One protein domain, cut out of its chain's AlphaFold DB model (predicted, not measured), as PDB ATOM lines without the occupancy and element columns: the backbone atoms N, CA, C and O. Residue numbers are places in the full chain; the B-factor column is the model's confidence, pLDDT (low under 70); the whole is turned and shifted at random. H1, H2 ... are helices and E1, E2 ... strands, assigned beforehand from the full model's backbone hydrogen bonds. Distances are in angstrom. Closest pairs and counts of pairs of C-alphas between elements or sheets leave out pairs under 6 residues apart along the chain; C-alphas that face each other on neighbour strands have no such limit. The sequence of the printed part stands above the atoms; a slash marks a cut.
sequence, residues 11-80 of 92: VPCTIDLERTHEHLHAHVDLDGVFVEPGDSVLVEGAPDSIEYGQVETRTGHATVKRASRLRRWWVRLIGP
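AT A GLANCE: This is residues 11 to 80 of the 92 residues of an uncharacterized protein of Gemmatimonadales bacterium (UniProt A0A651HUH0). One twisted antiparallel sheet of four strands, E2, E1, E4 and E3 in that order, is curled like part of a barrel and left open between its edge strands E2 and E3. The long strand E4 bends partway, pairing with E1 and, toward its end, with E3; a short helix, H1, lies beyond that end, away from the sheet. The printed part has 70 residues, with the named elements E1, E2, E3, E4 and H1 in this order along the chain; the class is mixed, helices and strands. The whole is loose, with a radius of gyration of the C-alphas of 15.0 A, and elongated, spanning 43 by 27 by 19 A.

HOW THE PARTS SIT: The inner strands of the sheet are E1, residues 11 to 19, and E4, residues 54 to 65. They are antiparallel at 145 degrees; C-alphas 16 and 57 face each other at 4.4 A, and N 15 and O 58 are within hydrogen-bond range at 2.8 A. E4 bends by 66 degrees at residue 59. The edge strand E2, residues 24 to 30, is antiparallel to E1 at 170 degrees and forms a hairpin with it, with N 27 and O 16 at 2.8 A. The other edge strand, E3, residues 40 to 44, forms a hairpin with E4, antiparallel at 126 degrees, with N 42 and O 63 at 2.9 A. From edge to edge the strands' lines turn by 81 degrees and the way across the sheet by 116 degrees. E2 and E3 are only just apart, their closest C-alphas 8.4 A from each other. The helix H1, residues 69 to 78, is not on the sheet, with 0 pairs of C-alphas within 10 A. In H1 every O i to N i+4 pair is within hydrogen-bond range.

IN THESE COORDINATES: E4, the longest strand with 12 residues, measures 30.6 A from first to last C-alpha and begins at C-alpha 54 (324.000, 217.655, 404.612). E1 measures 25.5 A from C-alpha 11 (304.593, 234.843, 406.534), E2 20.0 A and E3 13.0 A. H1 measures 14.3 A and ends at C-alpha 78 (289.089, 218.611, 387.815).

THE WHOLE: The two C-alphas farthest apart are those of Gly 53 and Leu 70, at 43.6 A. The printed part has no cut. The links from E1 to E2 and from E4 to H1 are tight, those from E2 to E3 and from E3 to E4 short, and no link is long. The mean pLDDT of the printed part is 81.6; residues 69 to 80 are under 70.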
ATOM      1  N   VAL A  11     304.489 235.502 405.232       92.94
ATOM      2  CA  VAL A  11     304.593 234.843 406.534       92.94
ATOM      3  C   VAL A  11     306.024 234.390 406.791       92.94
ATOM      4  O   VAL A  11     306.737 234.092 405.825       92.94
ATOM      5  N   PRO A  12     306.461 234.341 408.059       93.38
ATOM      6  CA  PRO A  12     307.680 233.630 408.395       93.38
ATOM      7  C   PRO A  12     307.512 232.141 408.074       93.38
ATOM      8  O   PRO A  12     306.402 231.603 408.060       93.38
ATOM      9  N   CYS A  13     308.618 231.495 407.732       92.69
ATOM     10  CA  CYS A  13     308.643 230.080 407.412       92.69
ATOM     11  C   CYS A  13     309.954 229.443 407.857       92.69
ATOM     12  O   CYS A  13     310.984 230.115 407.942       92.69
ATOM     13  N   THR A  14     309.913 228.138 408.083       91.88
ATOM     14  CA  THR A  14     311.092 227.322 408.354       91.88
ATOM     15  C   THR A  14     311.277 226.346 407.206       91.88
ATOM     16  O   THR A  14     310.371 225.593 406.866       91.88
ATOM     17  N   ILE A  15     312.441 226.397 406.574       90.12
ATOM     18  CA  ILE A  15     312.831 225.552 405.453       90.12
ATOM     19  C   ILE A  15     313.742 224.475 406.025       90.12
ATOM     20  O   ILE A  15     314.782 224.808 406.592       90.12
ATOM     21  N   ASP A  16     313.353 223.219 405.875       89.00
ATOM     22  CA  ASP A  16     314.126 222.063 406.310       89.00
ATOM     23  C   ASP A  16     314.553 221.247 405.092       89.00
ATOM     24  O   ASP A  16     313.726 220.824 404.278       89.00
ATOM     25  N   LEU A  17     315.861 221.103 404.921       88.12
ATOM     26  CA  LEU A  17     316.474 220.479 403.759       88.12
ATOM     27  C   LEU A  17     317.359 219.340 404.235       88.12
ATOM     28  O   LEU A  17     318.319 219.552 404.973       88.12
ATOM     29  N   GLU A  18     317.085 218.144 403.738       86.62
ATOM     30  CA  GLU A  18     317.918 216.980 403.986       86.62
ATOM     31  C   GLU A  18     318.279 216.301 402.668       86.62
ATOM     32  O   GLU A  18     317.421 215.996 401.836       86.62
ATOM     33  N   ARG A  19     319.577 216.056 402.486       88.12
ATOM     34  CA  ARG A  19     320.118 215.298 401.361       88.12
ATOM     35  C   ARG A  19     321.144 214.307 401.881       88.12
ATOM     36  O   ARG A  19     322.341 214.474 401.674       88.12
ATOM     37  N   THR A  20     320.683 213.266 402.558       86.75
ATOM     38  CA  THR A  20     321.500 212.152 403.047       86.75
ATOM     39  C   THR A  20     321.241 210.890 402.221       86.75
ATOM     40  O   THR A  20     320.421 210.873 401.303       86.75
ATOM     41  N   HIS A  21     321.986 209.817 402.494       85.75
ATOM     42  CA  HIS A  21     321.727 208.515 401.870       85.75
ATOM     43  C   HIS A  21     320.375 207.928 402.307       85.75
ATOM     44  O   HIS A  21     319.730 207.211 401.547       85.75
ATOM     45  N   GLU A  22     319.967 208.212 403.542       84.88
ATOM     46  CA  GLU A  22     318.760 207.654 404.152       84.88
ATOM     47  C   GLU A  22     317.523 208.493 403.810       84.88
ATOM     48  O   GLU A  22     316.430 207.942 403.655       84.88
ATOM     49  N   HIS A  23     317.694 209.808 403.628       79.62
ATOM     50  CA  HIS A  23     316.594 210.744 403.432       79.62
ATOM     51  C   HIS A  23     316.927 211.844 402.410       79.62
ATOM     52  O   HIS A  23     317.980 212.476 402.449       79.62
ATOM     53  N   LEU A  24     315.981 212.105 401.504       86.50
ATOM     54  CA  LEU A  24     316.023 213.224 400.562       86.50
ATOM     55  C   LEU A  24     314.698 213.978 400.635       86.50
ATOM     56  O   LEU A  24     313.693 213.509 400.097       86.50
ATOM     57  N   HIS A  25     314.678 215.130 401.301       82.94
ATOM     58  CA  HIS A  25     313.466 215.933 401.414       82.94
ATOM     59  C   HIS A  25     313.745 217.434 401.507       82.94
ATOM     60  O   HIS A  25     314.796 217.880 401.955       82.94
ATOM     61  N   ALA A  26     312.756 218.208 401.065       85.62
ATOM     62  CA  ALA A  26     312.718 219.656 401.186       85.62
ATOM     63  C   ALA A  26     311.345 220.036 401.738       85.62
ATOM     64  O   ALA A  26     310.356 220.077 401.003       85.62
ATOM     65  N   HIS A  27     311.271 220.229 403.051       87.75
ATOM     66  CA  HIS A  27     310.045 220.589 403.749       87.75
ATOM     67  C   HIS A  27     310.028 222.088 404.049       87.75
ATOM     68  O   HIS A  27     311.056 222.691 404.343       87.75
ATOM     69  N   VAL A  28     308.850 222.705 403.974       88.94
ATOM     70  CA  VAL A  28     308.666 224.110 404.344       88.94
ATOM     71  C   VAL A  28     307.480 224.205 405.282       88.94
ATOM     72  O   VAL A  28     306.353 223.909 404.883       88.94
ATOM     73  N   ASP A  29     307.742 224.654 406.502       90.62
ATOM     74  CA  ASP A  29     306.722 224.961 407.495       90.62
ATOM     75  C   ASP A  29     306.383 226.455 407.449       90.62
ATOM     76  O   ASP A  29     307.272 227.308 407.408       90.62
ATOM     77  N   LEU A  30     305.092 226.778 407.397       90.94
ATOM     78  CA  LEU A  30     304.583 228.141 407.245       90.94
ATOM     79  C   LEU A  30     303.901 228.577 408.535       90.94
ATOM     80  O   LEU A  30     302.849 228.053 408.909       90.94
ATOM     81  N   ASP A  31     304.431 229.619 409.165       90.00
ATOM     82  CA  ASP A  31     303.927 230.055 410.459       90.00
ATOM     83  C   ASP A  31     302.592 230.797 410.322       90.00
ATOM     84  O   ASP A  31     302.468 231.837 409.668       90.00
ATOM     85  N   GLY A  32     301.566 230.268 410.992       84.62
ATOM     86  CA  GLY A  32     300.270 230.934 411.140       84.62
ATOM     87  C   GLY A  32     299.400 230.953 409.880       84.62
ATOM     88  O   GLY A  32     298.376 231.642 409.860       84.62
ATOM     89  N   VAL A  33     299.758 230.200 408.834       85.25
ATOM     90  CA  VAL A  33     298.974 230.109 407.596       85.25
ATOM     91  C   VAL A  33     298.798 228.663 407.150       85.25
ATOM     92  O   VAL A  33     299.742 227.980 406.781       85.25
ATOM     93  N   PHE A  34     297.537 228.237 407.058       84.38
ATOM     94  CA  PHE A  34     297.173 227.005 406.361       84.38
ATOM     95  C   PHE A  34     297.043 227.258 404.861       84.38
ATOM     96  O   PHE A  34     296.326 228.178 404.452       84.38
ATOM     97  N   VAL A  35     297.714 226.443 404.048       83.25
ATOM     98  CA  VAL A  35     297.645 226.468 402.578       83.25
ATOM     99  C   VAL A  35     296.477 225.605 402.113       83.25
ATOM    100  O   VAL A  35     296.323 224.467 402.548       83.25
ATOM    101  N   GLU A  36     295.637 226.138 401.226       80.69
ATOM    102  CA  GLU A  36     294.514 225.398 400.647       80.69
ATOM    103  C   GLU A  36     294.784 225.024 399.177       80.69
ATOM    104  O   GLU A  36     295.567 225.695 398.499       80.69
ATOM    105  N   PRO A  37     294.104 224.001 398.621       77.50
ATOM    106  CA  PRO A  37     294.258 223.632 397.216       77.50
ATOM    107  C   PRO A  37     294.036 224.811 396.258       77.50
ATOM    108  O   PRO A  37     293.009 225.499 396.303       77.50
ATOM    109  N   GLY A  38     295.004 225.009 395.362       75.62
ATOM    110  CA  GLY A  38     295.040 226.105 394.395       75.62
ATOM    111  C   GLY A  38     295.772 227.362 394.878       75.62
ATOM    112  O   GLY A  38     296.011 228.249 394.053       75.62
ATOM    113  N   ASP A  39     296.121 227.455 396.162       82.94
ATOM    114  CA  ASP A  39     297.023 228.490 396.664       82.94
ATOM    115  C   ASP A  39     298.451 228.228 396.153       82.94
ATOM    116  O   ASP A  39     298.810 227.111 395.779       82.94
ATOM    117  N   SER A  40     299.272 229.270 396.084       84.81
ATOM    118  CA  SER A  40     300.660 229.167 395.627       84.81
ATOM    119  C   SER A  40     301.585 229.796 396.651       84.81
ATOM    120  O   SER A  40     301.358 230.926 397.074       84.81
ATOM    121  N   VAL A  41     302.632 229.072 397.027       87.81
ATOM    122  CA  VAL A  41     303.630 229.512 398.003       87.81
ATOM    123  C   VAL A  41     304.917 229.830 397.256       87.81
ATOM    124  O   VAL A  41     305.352 229.051 396.412       87.81
ATOM    125  N   LEU A  42     305.501 230.988 397.540       89.31
ATOM    126  CA  LEU A  42     306.813 231.383 397.041       89.31
ATOM    127  C   LEU A  42     307.724 231.618 398.238       89.31
ATOM    128  O   LEU A  42     307.517 232.583 398.968       89.31
ATOM    129  N   VAL A  43     308.707 230.746 398.428       88.81
ATOM    130  CA  VAL A  43     309.720 230.896 399.475       88.81
ATOM    131  C   VAL A  43     310.821 231.816 398.965       88.81
ATOM    132  O   VAL A  43     311.339 231.624 397.865       88.81
ATOM    133  N   GLU A  44     311.156 232.839 399.737       85.56
ATOM    134  CA  GLU A  44     312.187 233.806 399.377       85.56
ATOM    135  C   GLU A  44     313.549 233.329 399.887       85.56
ATOM    136  O   GLU A  44     313.705 233.017 401.067       85.56
ATOM    137  N   GLY A  45     314.548 233.282 399.000       75.06
ATOM    138  CA  GLY A  45     315.924 232.944 399.378       75.06
ATOM    139  C   GLY A  45     316.150 231.476 399.755       75.06
ATOM    140  O   GLY A  45     317.130 231.179 400.440       75.06
ATOM    141  N   ALA A  46     315.269 230.568 399.326       76.62
ATOM    142  CA  ALA A  46     315.537 229.136 399.418       76.62
ATOM    143  C   ALA A  46     316.763 228.779 398.553       76.62
ATOM    144  O   ALA A  46     316.866 229.280 397.430       76.62
ATOM    145  N   PRO A  47     317.700 227.958 399.056       72.38
ATOM    146  CA  PRO A  47     318.833 227.505 398.261       72.38
ATOM    147  C   PRO A  47     318.356 226.581 397.133       72.38
ATOM    148  O   PRO A  47     317.493 225.730 397.344       72.38
ATOM    149  N   ASP A  48     318.941 226.732 395.943       73.19
ATOM    150  CA  ASP A  48     318.603 225.904 394.777       73.19
ATOM    151  C   ASP A  48     319.032 224.436 394.967       73.19
ATOM    152  O   ASP A  48     318.444 223.523 394.383       73.19
ATOM    153  N   SER A  49     320.065 224.195 395.781       74.38
ATOM    154  CA  SER A  49     320.553 222.862 396.132       74.38
ATOM    155  C   SER A  49     321.357 222.867 397.438       74.38
ATOM    156  O   SER A  49     321.913 223.891 397.840       74.38
ATOM    157  N   ILE A  50     321.412 221.705 398.093       81.31
ATOM    158  CA  ILE A  50     322.286 221.414 399.239       81.31
ATOM    159  C   ILE A  50     323.259 220.287 398.871       81.31
ATOM    160  O   ILE A  50     322.964 219.470 397.992       81.31
ATOM    161  N   GLU A  51     324.427 220.247 399.513       82.88
ATOM    162  CA  GLU A  51     325.434 219.210 399.270       82.88
ATOM    163  C   GLU A  51     324.974 217.832 399.774       82.88
ATOM    164  O   GLU A  51     324.110 217.707 400.643       82.88
ATOM    165  N   TYR A  52     325.538 216.766 399.198       83.06
ATOM    166  CA  TYR A  52     325.233 215.404 399.631       83.06
ATOM    167  C   TYR A  52     325.847 215.115 401.007       83.06
ATOM    168  O   TYR A  52     327.029 215.361 401.228       83.06
ATOM    169  N   GLY A  53     325.049 214.548 401.907       85.19
ATOM    170  CA  GLY A  53     325.385 214.300 403.306       85.19
ATOM    171  C   GLY A  53     325.010 215.437 404.263       85.19
ATOM    172  O   GLY A  53     325.353 215.348 405.439       85.19
ATOM    173  N   GLN A  54     324.329 216.489 403.793       82.19
ATOM    174  CA  GLN A  54     324.000 217.655 404.612       82.19
ATOM    175  C   GLN A  54     322.528 217.669 405.049       82.19
ATOM    176  O   GLN A  54     321.626 217.306 404.289       82.19
ATOM    177  N   VAL A  55     322.314 218.141 406.279       88.06
ATOM    178  CA  VAL A  55     321.008 218.518 406.831       88.06
ATOM    179  C   VAL A  55     321.086 219.988 407.214       88.06
ATOM    180  O   VAL A  55     322.029 220.403 407.893       88.06
ATOM    181  N   GLU A  56     320.138 220.789 406.749       86.38
ATOM    182  CA  GLU A  56     320.129 222.223 406.984       86.38
ATOM    183  C   GLU A  56     318.713 222.747 407.207       86.38
ATOM    184  O   GLU A  56     317.837 222.610 406.357       86.38
ATOM    185  N   THR A  57     318.534 223.446 408.326       88.81
ATOM    186  CA  THR A  57     317.286 224.126 408.661       88.81
ATOM    187  C   THR A  57     317.518 225.635 408.676       88.81
ATOM    188  O   THR A  57     318.440 226.128 409.333       88.81
ATOM    189  N   ARG A  58     316.684 226.396 407.963       86.44
ATOM    190  CA  ARG A  58     316.769 227.860 407.884       86.44
ATOM    191  C   ARG A  58     315.425 228.525 408.103       86.44
ATOM    192  O   ARG A  58     314.410 228.109 407.561       86.44
ATOM    193  N   THR A  59     315.443 229.643 408.817       90.38
ATOM    194  CA  THR A  59     314.294 230.544 408.910       90.38
ATOM    195  C   THR A  59     314.294 231.508 407.728       90.38
ATOM    196  O   THR A  59     315.307 232.154 407.454       90.38
ATOM    197  N   GLY A  60     313.158 231.639 407.056       88.94
ATOM    198  CA  GLY A  60     312.961 232.521 405.914       88.94
ATOM    199  C   GLY A  60     311.585 233.173 405.926       88.94
ATOM    200  O   GLY A  60     310.847 233.106 406.909       88.94
ATOM    201  N   HIS A  61     311.228 233.794 404.808       91.31
ATOM    202  CA  HIS A  61     309.882 234.302 404.576       91.31
ATOM    203  C   HIS A  61     309.304 233.661 403.323       91.31
ATOM    204  O   HIS A  61     310.006 233.417 402.341       91.31
ATOM    205  N   ALA A  62     308.002 233.412 403.353       89.88
ATOM    206  CA  ALA A  62     307.267 232.889 402.222       89.88
ATOM    207  C   ALA A  62     306.071 233.784 401.913       89.88
ATOM    208  O   ALA A  62     305.308 234.192 402.789       89.88
ATOM    209  N   THR A  63     305.883 234.070 400.631       89.62
ATOM    210  CA  THR A  63     304.713 234.773 400.122       89.62
ATOM    211  C   THR A  63     303.679 233.759 399.646       89.62
ATOM    212  O   THR A  63     303.852 233.093 398.624       89.62
ATOM    213  N   VAL A  64     302.559 233.685 400.360       88.38
ATOM    214  CA  VAL A  64     301.403 232.857 400.013       88.38
ATOM    215  C   VAL A  64     300.417 233.683 399.193       88.38
ATOM    216  O   VAL A  64     299.931 234.733 399.622       88.38
ATOM    217  N   LYS A  65     300.096 233.206 397.992       86.81
ATOM    218  CA  LYS A  65     299.090 233.772 397.091       86.81
ATOM    219  C   LYS A  65     297.845 232.893 397.133       86.81
ATOM    220  O   LYS A  65     297.904 231.722 396.761       86.81
ATOM    221  N   ARG A  66     296.719 233.454 397.574       85.38
ATOM    222  CA  ARG A  66     295.448 232.725 397.684       85.38
ATOM    223  C   ARG A  66     294.790 232.539 396.319       85.38
ATOM    224  O   ARG A  66     294.644 233.497 395.557       85.38
ATOM    225  N   ALA A  67     294.339 231.321 396.030       74.56
ATOM    226  CA  ALA A  67     293.558 231.024 394.839       74.56
ATOM    227  C   ALA A  67     292.229 231.790 394.851       74.56
ATOM    228  O   ALA A  67     291.576 231.936 395.886       74.56
ATOM    229  N   SER A  68     291.762 232.207 393.672       70.94
ATOM    230  CA  SER A  68     290.404 232.736 393.546       70.94
ATOM    231  C   SER A  68     289.372 231.629 393.787       70.94
ATOM    232  O   SER A  68     289.614 230.451 393.505       70.94
ATOM    233  N   ARG A  69     288.178 232.005 394.262       66.81
ATOM    234  CA  ARG A  69     287.086 231.051 394.545       66.81
ATOM    235  C   ARG A  69     286.710 230.197 393.326       66.81
ATOM    236  O   ARG A  69     286.395 229.025 393.498       66.81
ATOM    237  N   LEU A  70     286.799 230.753 392.112       68.12
ATOM    238  CA  LEU A  70     286.604 229.999 390.868       68.12
ATOM    239  C   LEU A  70     287.713 228.975 390.626       68.12
ATOM    240  O   LEU A  70     287.398 227.831 390.324       68.12
ATOM    241  N   ARG A  71     288.990 229.350 390.783       65.81
ATOM    242  CA  ARG A  71     290.113 228.415 390.603       65.81
ATOM    243  C   ARG A  71     290.031 227.263 391.600       65.81
ATOM    244  O   ARG A  71     290.226 226.119 391.222       65.81
ATOM    245  N   ARG A  72     289.662 227.554 392.848       68.25
ATOM    246  CA  ARG A  72     289.449 226.533 393.882       68.25
ATOM    247  C   ARG A  72     288.304 225.577 393.534       68.25
ATOM    248  O   ARG A  72     288.433 224.377 393.747       68.25
ATOM    249  N   TRP A  73     287.191 226.093 393.009       67.75
ATOM    250  CA  TRP A  73     286.062 225.265 392.574       67.75
ATOM    251  C   TRP A  73     286.434 224.396 391.365       67.75
ATOM    252  O   TRP A  73     286.141 223.206 391.362       67.75
ATOM    253  N   TRP A  74     287.180 224.954 390.408       66.69
ATOM    254  CA  TRP A  74     287.728 224.217 389.269       66.69
ATOM    255  C   TRP A  74     288.717 223.119 389.677       66.69
ATOM    256  O   TRP A  74     288.556 221.992 389.230       66.69
ATOM    257  N   VAL A  75     289.672 223.390 390.575       66.50
ATOM    258  CA  VAL A  75     290.605 222.369 391.104       66.50
ATOM    259  C   VAL A  75     289.853 221.250 391.829       66.50
ATOM    260  O   VAL A  75     290.199 220.086 391.685       66.50
ATOM    261  N   ARG A  76     288.783 221.564 392.572       66.38
ATOM    262  CA  ARG A  76     287.949 220.536 393.221       66.38
ATOM    263  C   ARG A  76     287.141 219.692 392.231       66.38
ATOM    264  O   ARG A  76     286.832 218.551 392.550       66.38
ATOM    265  N   LEU A  77     286.789 220.238 391.067       64.44
ATOM    266  CA  LEU A  77     286.047 219.520 390.027       64.44
ATOM    267  C   LEU A  77     286.944 218.720 389.077       64.44
ATOM    268  O   LEU A  77     286.546 217.638 388.662       64.44
ATOM    269  N   ILE A  78     288.126 219.243 388.735       62.44
ATOM    270  CA  ILE A  78     289.089 218.611 387.815       62.44
ATOM    271  C   ILE A  78     290.092 217.723 388.567       62.44
ATOM    272  O   ILE A  78     290.630 216.797 387.977       62.44
ATOM    273  N   GLY A  79     290.299 217.916 389.871       57.25
ATOM    274  CA  GLY A  79     291.217 217.107 390.686       57.25
ATOM    275  C   GLY A  79     291.034 215.577 390.613       57.25
ATOM    276  O   GLY A  79     292.033 214.879 390.723       57.25
ATOM    277  N   PRO A  80     289.825 215.019 390.387       57.47
ATOM    278  CA  PRO A  80     289.659 213.587 390.111       57.47
ATOM    279  C   PRO A  80     289.970 213.180 388.657       57.47
ATOM    280  O   PRO A  80     290.117 211.996 388.378       57.47
TER     281      PRO A  80